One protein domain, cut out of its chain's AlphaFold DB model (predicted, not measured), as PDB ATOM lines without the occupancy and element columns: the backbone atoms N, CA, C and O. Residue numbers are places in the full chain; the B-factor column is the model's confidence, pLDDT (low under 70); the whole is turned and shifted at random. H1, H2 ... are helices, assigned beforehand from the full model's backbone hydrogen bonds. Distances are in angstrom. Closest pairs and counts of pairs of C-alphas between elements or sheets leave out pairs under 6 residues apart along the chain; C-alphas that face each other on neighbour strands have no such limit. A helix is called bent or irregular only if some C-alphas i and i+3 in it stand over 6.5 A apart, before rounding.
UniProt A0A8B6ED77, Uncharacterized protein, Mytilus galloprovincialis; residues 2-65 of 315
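AT A GLANCE: This is residues 2 to 65 of the 315 residues of an uncharacterized protein of Mytilus galloprovincialis (UniProt A0A8B6ED77). A long helix, H2, and a shorter one, H3, that folds back from its end make a helical hairpin like a narrow V, with the short helix H4 beside H3 near the joined ends of the V. The small helix H1 sits at the other end of H2, turned off from it and away from H3 and H4. The printed part has 64 residues with four named helices, in the order H1, H2, H3, H4, and no named strand; the class is all helix. It is compact, with a radius of gyration of the C-alphas of 11.8 A, and elongated in outline, with spans of 35 by 22 by 16 A.

HOW THE PARTS SIT: H1, residues 2 to 7, is close to but not clearly touching H2, residues 9 to 28; their closest C-alphas, those of Ile 5 and Ala 12, are 6.0 A apart. The two run opposite ways at a steep tilt of 43 degrees. H2 touches H3, residues 32 to 45, with residues 22 to 26 alone, and H3 touches H2 with residues 32 to 36 alone; the closest C-alphas of the two, those of Ala 26 and Trp 32, are 5.2 A apart. H2 and H3 form a hairpin, running opposite ways at a shallow tilt of 28 degrees. H3 and H4, residues 56 to 64, form a second hairpin: they touch, with the C-alphas of Tyr 35 and His 62 closest at 5.9 A, and run opposite ways at a shallow tilt of 16 degrees. H2 and H4 only just touch, with 3 pairs of C-alphas within 8 A, and touch only at their ends; the closest C-alphas, of Ala 25 and Ile 63, are 6.1 A apart. They run the same way at a shallow tilt of 34 degrees, only just short of steep. H1 is apart from H3 and from H4. In H3 and H4 every O i to N i+4 pair is within hydrogen-bond range; in H1 1 of 2 and in H2 14 of 16 are.

IN THESE COORDINATES: H1 begins at C-alpha 2, at (11.744, -55.351, -30.115). H2 is 30.6 A from first to last C-alpha and ends at C-alpha 28, at (22.664, -30.970, -36.873); it is irregular, with C-alphas 10 and 13 7.6 A apart. H3 measures 20.2 A. H4 measures 10.2 A and ends at C-alpha 64, at (27.546, -28.886, -30.925); it is neither bent nor irregular, but only just: C-alphas 61 and 64 are 6.5 A apart.

THE WHOLE: The two C-alphas farthest apart, those of Glu 6 and Ser 65, are 36.1 A apart. The printed part has no cut. The links H1 to H2 and H2 to H3 are tight, and the link H3 to H4, 10 residues, is short. The mean pLDDT of the printed part is 84.7; residues 2 to 4 and residue 65 are under 70.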
ATOM      1  N   SER A   2      12.533 -54.225 -30.651       53.34
ATOM      2  CA  SER A   2      11.744 -55.351 -30.115       53.34
ATOM      3  C   SER A   2      12.466 -56.169 -29.036       53.34
ATOM      4  O   SER A   2      11.941 -56.306 -27.943       53.34
ATOM      5  N   VAL A   3      13.706 -56.600 -29.289       67.56
ATOM      6  CA  VAL A   3      14.476 -57.459 -28.361       67.56
ATOM      7  C   VAL A   3      14.805 -56.772 -27.023       67.56
ATOM      8  O   VAL A   3      14.821 -57.413 -25.979       67.56
ATOM      9  N   TYR A   4      15.050 -55.455 -27.014       69.94
ATOM     10  CA  TYR A   4      15.348 -54.728 -25.768       69.94
ATOM     11  C   TYR A   4      14.080 -54.471 -24.944       69.94
ATOM     12  O   TYR A   4      14.106 -54.584 -23.722       69.94
ATOM     13  N   ILE A   5      12.966 -54.147 -25.609       75.00
ATOM     14  CA  ILE A   5      11.675 -53.895 -24.948       75.00
ATOM     15  C   ILE A   5      11.071 -55.196 -24.403       75.00
ATOM     16  O   ILE A   5      10.404 -55.161 -23.375       75.00
ATOM     17  N   GLU A   6      11.359 -56.343 -25.019       71.81
ATOM     18  CA  GLU A   6      10.976 -57.661 -24.495       71.81
ATOM     19  C   GLU A   6      11.578 -57.928 -23.105       71.81
ATOM     20  O   GLU A   6      10.893 -58.436 -22.220       71.81
ATOM     21  N   LYS A   7      12.831 -57.507 -22.877       76.69
ATOM     22  CA  LYS A   7      13.504 -57.613 -21.572       76.69
ATOM     23  C   LYS A   7      13.177 -56.455 -20.618       76.69
ATOM     24  O   LYS A   7      13.161 -56.654 -19.407       76.69
ATOM     25  N   TYR A   8      12.924 -55.252 -21.142       77.19
ATOM     26  CA  TYR A   8      12.688 -54.029 -20.363       77.19
ATOM     27  C   TYR A   8      11.438 -53.278 -20.849       77.19
ATOM     28  O   TYR A   8      11.521 -52.201 -21.448       77.19
ATOM     29  N   ASN A   9      10.266 -53.855 -20.580       76.06
ATOM     30  CA  ASN A   9       8.971 -53.395 -21.100       76.06
ATOM     31  C   ASN A   9       8.599 -51.948 -20.709       76.06
ATOM     32  O   ASN A   9       7.978 -51.239 -21.499       76.06
ATOM     33  N   THR A  10       9.038 -51.465 -19.545       80.88
ATOM     34  CA  THR A  10       8.777 -50.100 -19.056       80.88
ATOM     35  C   THR A  10       9.622 -49.026 -19.743       80.88
ATOM     36  O   THR A  10       9.330 -47.840 -19.618       80.88
ATOM     37  N   ARG A  11      10.654 -49.409 -20.506       81.12
ATOM     38  CA  ARG A  11      11.647 -48.474 -21.071       81.12
ATOM     39  C   ARG A  11      11.382 -48.093 -22.528       81.12
ATOM     40  O   ARG A  11      12.186 -47.403 -23.154       81.12
ATOM     41  N   ALA A  12      10.242 -48.511 -23.079       78.31
ATOM     42  CA  ALA A  12       9.860 -48.247 -24.466       78.31
ATOM     43  C   ALA A  12       9.810 -46.743 -24.801       78.31
ATOM     44  O   ALA A  12      10.300 -46.326 -25.850       78.31
ATOM     45  N   GLN A  13       9.272 -45.921 -23.893       80.31
ATOM     46  CA  GLN A  13       9.185 -44.467 -24.077       80.31
ATOM     47  C   GLN A  13      10.565 -43.797 -24.100       80.31
ATOM     48  O   GLN A  13      10.801 -42.891 -24.898       80.31
ATOM     49  N   GLU A  14      11.497 -44.278 -23.274       86.56
ATOM     50  CA  GLU A  14      12.873 -43.779 -23.237       86.56
ATOM     51  C   GLU A  14      13.590 -44.033 -24.568       86.56
ATOM     52  O   GLU A  14      14.253 -43.148 -25.100       86.56
ATOM     53  N   LEU A  15      13.403 -45.225 -25.141       83.81
ATOM     54  CA  LEU A  15      13.976 -45.588 -26.436       83.81
ATOM     55  C   LEU A  15      13.372 -44.791 -27.598       83.81
ATOM     56  O   LEU A  15      14.089 -44.452 -28.537       83.81
ATOM     57  N   LEU A  16      12.075 -44.476 -27.554       82.69
ATOM     58  CA  LEU A  16      11.447 -43.603 -28.553       82.69
ATOM     59  C   LEU A  16      12.021 -42.183 -28.490       82.69
ATOM     60  O   LEU A  16      12.302 -41.583 -29.529       82.69
ATOM     61  N   LYS A  17      12.241 -41.663 -27.277       86.75
ATOM     62  CA  LYS A  17      12.874 -40.357 -27.075       86.75
ATOM     63  C   LYS A  17      14.321 -40.352 -27.573       86.75
ATOM     64  O   LYS A  17      14.677 -39.486 -28.361       86.75
ATOM     65  N   TYR A  18      15.098 -41.379 -27.239       91.19
ATOM     66  CA  TYR A  18      16.443 -41.578 -27.778       91.19
ATOM     67  C   TYR A  18      16.487 -41.569 -29.313       91.19
ATOM     68  O   TYR A  18      17.294 -40.865 -29.911       91.19
ATOM     69  N   MET A  19      15.592 -42.316 -29.972       85.81
ATOM     70  CA  MET A  19      15.527 -42.349 -31.438       85.81
ATOM     71  C   MET A  19      15.257 -40.967 -32.034       85.81
ATOM     72  O   MET A  19      15.854 -40.607 -33.048       85.81
ATOM     73  N   ARG A  20      14.371 -40.190 -31.405       88.06
ATOM     74  CA  ARG A  20      14.117 -38.801 -31.793       88.06
ATOM     75  C   ARG A  20      15.376 -37.942 -31.639       88.06
ATOM     76  O   ARG A  20      15.685 -37.183 -32.555       88.06
ATOM     77  N   ASP A  21      16.100 -38.081 -30.533       88.25
ATOM     78  CA  ASP A  21      17.308 -37.297 -30.253       88.25
ATOM     79  C   ASP A  21      18.447 -37.626 -31.233       88.25
ATOM     80  O   ASP A  21      19.109 -36.715 -31.727       88.25
ATOM     81  N   ILE A  22      18.620 -38.899 -31.613       90.31
ATOM     82  CA  ILE A  22      19.581 -39.314 -32.650       90.31
ATOM     83  C   ILE A  22      19.223 -38.742 -34.024       90.31
ATOM     84  O   ILE A  22      20.101 -38.287 -34.754       90.31
ATOM     85  N   ARG A  23      17.937 -38.705 -34.384       87.38
ATOM     86  CA  ARG A  23      17.513 -38.072 -35.642       87.38
ATOM     87  C   ARG A  23      17.753 -36.568 -35.623       87.38
ATOM     88  O   ARG A  23      18.231 -36.021 -36.610       87.38
ATOM     89  N   LEU A  24      17.478 -35.907 -34.498       86.25
ATOM     90  CA  LEU A  24      17.793 -34.491 -34.326       86.25
ATOM     91  C   LEU A  24      19.304 -34.244 -34.444       86.25
ATOM     92  O   LEU A  24      19.712 -33.306 -35.123       86.25
ATOM     93  N   ALA A  25      20.129 -35.096 -33.840       87.88
ATOM     94  CA  ALA A  25      21.580 -35.051 -33.985       87.88
ATOM     95  C   ALA A  25      22.013 -35.188 -35.453       87.88
ATOM     96  O   ALA A  25      22.810 -34.379 -35.922       87.88
ATOM     97  N   ALA A  26      21.423 -36.130 -36.196       88.69
ATOM     98  CA  ALA A  26      21.706 -36.330 -37.617       88.69
ATOM     99  C   ALA A  26      21.346 -35.121 -38.491       88.69
ATOM    100  O   ALA A  26      21.997 -34.879 -39.500       88.69
ATOM    101  N   THR A  27      20.349 -34.322 -38.090       87.12
ATOM    102  CA  THR A  27      20.031 -33.058 -38.780       87.12
ATOM    103  C   THR A  27      21.004 -31.918 -38.466       87.12
ATOM    104  O   THR A  27      20.977 -30.898 -39.146       87.12
ATOM    105  N   ARG A  28      21.829 -32.054 -37.419       85.38
ATOM    106  CA  ARG A  28      22.664 -30.970 -36.873       85.38
ATOM    107  C   ARG A  28      24.162 -31.170 -37.076       85.38
ATOM    108  O   ARG A  28      24.885 -30.184 -37.102       85.38
ATOM    109  N   SER A  29      24.631 -32.411 -37.169       87.56
ATOM    110  CA  SER A  29      26.059 -32.725 -37.253       87.56
ATOM    111  C   SER A  29      26.284 -34.011 -38.033       87.56
ATOM    112  O   SER A  29      25.569 -34.988 -37.826       87.56
ATOM    113  N   GLU A  30      27.324 -34.047 -38.866       86.94
ATOM    114  CA  GLU A  30      27.780 -35.261 -39.558       86.94
ATOM    115  C   GLU A  30      28.365 -36.305 -38.586       86.94
ATOM    116  O   GLU A  30      28.346 -37.501 -38.867       86.94
ATOM    117  N   ASN A  31      28.796 -35.879 -37.392       88.94
ATOM    118  CA  ASN A  31      29.378 -36.744 -36.358       88.94
ATOM    119  C   ASN A  31      28.326 -37.436 -35.467       88.94
ATOM    120  O   ASN A  31      28.667 -38.044 -34.448       88.94
ATOM    121  N   TRP A  32      27.039 -37.357 -35.821       91.88
ATOM    122  CA  TRP A  32      25.946 -37.958 -35.052       91.88
ATOM    123  C   TRP A  32      26.087 -39.475 -34.867       91.88
ATOM    124  O   TRP A  32      25.677 -40.006 -33.835       91.88
ATOM    125  N   ALA A  33      26.688 -40.171 -35.836       89.75
ATOM    126  CA  ALA A  33      26.901 -41.615 -35.768       89.75
ATOM    127  C   ALA A  33      27.888 -41.989 -34.650       89.75
ATOM    128  O   ALA A  33      27.664 -42.951 -33.918       89.75
ATOM    129  N   THR A  34      28.933 -41.180 -34.453       88.12
ATOM    130  CA  THR A  34      29.904 -41.359 -33.364       88.12
ATOM    131  C   THR A  34      29.250 -41.130 -32.002       88.12
ATOM    132  O   THR A  34      29.501 -41.879 -31.060       88.12
ATOM    133  N   TYR A  35      28.354 -40.142 -31.896       92.44
ATOM    134  CA  TYR A  35      27.542 -39.948 -30.691       92.44
ATOM    135  C   TYR A  35      26.656 -41.168 -30.390       92.44
ATOM    136  O   TYR A  35      26.635 -41.640 -29.252       92.44
ATOM    137  N   ASP A  36      25.948 -41.680 -31.404       92.88
ATOM    138  CA  ASP A  36      25.072 -42.854 -31.293       92.88
ATOM    139  C   ASP A  36      25.838 -44.070 -30.750       92.88
ATOM    140  O   ASP A  36      25.399 -44.715 -29.796       92.88
ATOM    141  N   GLU A  37      27.021 -44.339 -31.303       91.00
ATOM    142  CA  GLU A  37      27.883 -45.443 -30.883       91.00
ATOM    143  C   GLU A  37      28.372 -45.283 -29.435       91.00
ATOM    144  O   GLU A  37      28.184 -46.183 -28.612       91.00
ATOM    145  N   GLN A  38      28.935 -44.121 -29.084       90.62
ATOM    146  CA  GLN A  38      29.463 -43.875 -27.736       90.62
ATOM    147  C   GLN A  38      28.371 -43.927 -26.664       90.62
ATOM    148  O   GLN A  38      28.587 -44.451 -25.567       90.62
ATOM    149  N   PHE A  39      27.171 -43.432 -26.973       92.19
ATOM    150  CA  PHE A  39      26.050 -43.486 -26.044       92.19
ATOM    151  C   PHE A  39      25.578 -44.925 -25.791       92.19
ATOM    152  O   PHE A  39      25.343 -45.296 -24.638       92.19
ATOM    153  N   ARG A  40      25.524 -45.777 -26.826       91.31
ATOM    154  CA  ARG A  40      25.176 -47.202 -26.665       91.31
ATOM    155  C   ARG A  40      26.205 -47.962 -25.842       91.31
ATOM    156  O   ARG A  40      25.817 -48.684 -24.927       91.31
ATOM    157  N   LEU A  41      27.495 -47.748 -26.110       90.56
ATOM    158  CA  LEU A  41      28.585 -48.349 -25.331       90.56
ATOM    159  C   LEU A  41      28.532 -47.921 -23.858       90.56
ATOM    160  O   LEU A  41      28.854 -48.696 -22.956       90.56
ATOM    161  N   LYS A  42      28.097 -46.689 -23.583       88.88
ATOM    162  CA  LYS A  42      27.928 -46.204 -22.210       88.88
ATOM    163  C   LYS A  42      26.743 -46.855 -21.496       88.88
ATOM    164  O   LYS A  42      26.876 -47.197 -20.324       88.88
ATOM    165  N   ILE A  43      25.622 -47.065 -22.185       88.38
ATOM    166  CA  ILE A  43      24.471 -47.791 -21.624       88.38
ATOM    167  C   ILE A  43      24.796 -49.270 -21.404       88.38
ATOM    168  O   ILE A  43      24.365 -49.842 -20.409       88.38
ATOM    169  N   GLU A  44      25.598 -49.882 -22.273       87.44
ATOM    170  CA  GLU A  44      26.088 -51.246 -22.062       87.44
ATOM    171  C   GLU A  44      26.906 -51.360 -20.767       87.44
ATOM    172  O   GLU A  44      26.672 -52.258 -19.961       87.44
ATOM    173  N   LYS A  45      27.809 -50.401 -20.522       89.25
ATOM    174  CA  LYS A  45      28.604 -50.333 -19.284       89.25
ATOM    175  C   LYS A  45      27.774 -49.988 -18.048       89.25
ATOM    176  O   LYS A  45      28.154 -50.366 -16.945       89.25
ATOM    177  N   ASN A  46      26.673 -49.254 -18.212       88.69
ATOM    178  CA  ASN A  46      25.797 -48.846 -17.117       88.69
ATOM    179  C   ASN A  46      24.312 -48.961 -17.516       88.69
ATOM    180  O   ASN A  46      23.681 -47.961 -17.878       88.69
ATOM    181  N   PRO A  47      23.713 -50.164 -17.406       83.88
ATOM    182  CA  PRO A  47      22.342 -50.421 -17.862       83.88
ATOM    183  C   PRO A  47      21.260 -49.591 -17.157       83.88
ATOM    184  O   PRO A  47      20.153 -49.451 -17.678       83.88
ATOM    185  N   ASN A  48      21.568 -49.018 -15.989       85.06
ATOM    186  CA  ASN A  48      20.658 -48.163 -15.220       85.06
ATOM    187  C   ASN A  48      20.486 -46.754 -15.821       85.06
ATOM    188  O   ASN A  48      19.580 -46.028 -15.419       85.06
ATOM    189  N   LEU A  49      21.328 -46.347 -16.779       86.00
ATOM    190  CA  LEU A  49      21.210 -45.052 -17.457       86.00
ATOM    191  C   LEU A  49      19.967 -45.006 -18.348       86.00
ATOM    192  O   LEU A  49      19.724 -45.937 -19.113       86.00
ATOM    193  N   SER A  50      19.195 -43.915 -18.273       87.69
ATOM    194  CA  SER A  50      17.991 -43.712 -19.092       87.69
ATOM    195  C   SER A  50      18.340 -43.450 -20.557       87.69
ATOM    196  O   SER A  50      19.130 -42.554 -20.852       87.69
ATOM    197  N   TRP A  51      17.685 -44.165 -21.479       87.69
ATOM    198  CA  TRP A  51      17.766 -43.857 -22.914       87.69
ATOM    199  C   TRP A  51      17.156 -42.485 -23.230       87.69
ATOM    200  O   TRP A  51      17.553 -41.831 -24.184       87.69
ATOM    201  N   GLY A  52      16.214 -42.016 -22.409       85.88
ATOM    202  CA  GLY A  52      15.475 -40.782 -22.647       85.88
ATOM    203  C   GLY A  52      16.238 -39.510 -22.286       85.88
ATOM    204  O   GLY A  52      15.660 -38.429 -22.381       85.88
ATOM    205  N   ASN A  53      17.490 -39.602 -21.841       89.50
ATOM    206  CA  ASN A  53      18.292 -38.444 -21.467       89.50
ATOM    207  C   ASN A  53      19.497 -38.312 -22.396       89.50
ATOM    208  O   ASN A  53      20.298 -39.236 -22.525       89.50
ATOM    209  N   ILE A  54      19.650 -37.129 -22.991       87.12
ATOM    210  CA  ILE A  54      20.826 -36.789 -23.790       87.12
ATOM    211  C   ILE A  54      22.052 -36.781 -22.879       87.12
ATOM    212  O   ILE A  54      22.091 -36.081 -21.865       87.12
ATOM    213  N   HIS A  55      23.088 -37.524 -23.265       88.62
ATOM    214  CA  HIS A  55      24.371 -37.445 -22.582       88.62
ATOM    215  C   HIS A  55      25.108 -36.146 -22.935       88.62
ATOM    216  O   HIS A  55      25.674 -36.037 -24.023       88.62
ATOM    217  N   GLY A  56      25.123 -35.186 -22.005       85.00
ATOM    218  CA  GLY A  56      25.616 -33.821 -22.224       85.00
ATOM    219  C   GLY A  56      27.031 -33.728 -22.802       85.00
ATOM    220  O   GLY A  56      27.223 -33.037 -23.791       85.00
ATOM    221  N   GLU A  57      28.011 -34.460 -22.263       85.44
ATOM    222  CA  GLU A  57      29.414 -34.359 -22.720       85.44
ATOM    223  C   GLU A  57      29.608 -34.856 -24.160       85.44
ATOM    224  O   GLU A  57      30.179 -34.161 -24.994       85.44
ATOM    225  N   TYR A  58      29.087 -36.044 -24.478       86.50
ATOM    226  CA  TYR A  58      29.125 -36.604 -25.831       86.50
ATOM    227  C   TYR A  58      28.319 -35.760 -26.812       86.50
ATOM    228  O   TYR A  58      28.727 -35.595 -27.959       86.50
ATOM    229  N   TRP A  59      27.185 -35.212 -26.371       87.62
ATOM    230  CA  TRP A  59      26.384 -34.324 -27.201       87.62
ATOM    231  C   TRP A  59      27.156 -33.048 -27.518       87.62
ATOM    232  O   TRP A  59      27.195 -32.624 -28.671       87.62
ATOM    233  N   LEU A  60      27.829 -32.478 -26.517       86.25
ATOM    234  CA  LEU A  60      28.659 -31.304 -26.718       86.25
ATOM    235  C   LEU A  60      29.796 -31.587 -27.702       86.25
ATOM    236  O   LEU A  60      29.983 -30.845 -28.663       86.25
ATOM    237  N   LEU A  61      30.485 -32.711 -27.499       87.06
ATOM    238  CA  LEU A  61      31.645 -33.122 -28.280       87.06
ATOM    239  C   LEU A  61      31.309 -33.395 -29.751       87.06
ATOM    240  O   LEU A  61      32.035 -32.942 -30.632       87.06
ATOM    241  N   HIS A  62      30.226 -34.124 -30.019       84.19
ATOM    242  CA  HIS A  62      29.925 -34.627 -31.361       84.19
ATOM    243  C   HIS A  62      28.846 -33.828 -32.095       84.19
ATOM    244  O   HIS A  62      28.824 -33.832 -33.323       84.19
ATOM    245  N   ILE A  63      27.935 -33.161 -31.381       85.06
ATOM    246  CA  ILE A  63      26.762 -32.521 -31.996       85.06
ATOM    247  C   ILE A  63      26.872 -30.996 -32.015       85.06
ATOM    248  O   ILE A  63      26.441 -30.392 -32.990       85.06
ATOM    249  N   THR A  64      27.434 -30.362 -30.978       79.75
ATOM    250  CA  THR A  64      27.546 -28.886 -30.925       79.75
ATOM    251  C   THR A  64      28.941 -28.334 -31.203       79.75
ATOM    252  O   THR A  64      29.065 -27.122 -31.360       79.75
ATOM    253  N   SER A  65      29.987 -29.162 -31.255       64.12
ATOM    254  CA  SER A  65      31.321 -28.687 -31.639       64.12
ATOM    255  C   SER A  65      31.294 -28.169 -33.082       64.12
ATOM    256  O   SER A  65      30.930 -28.934 -33.979       64.12
TER     257      SER A  65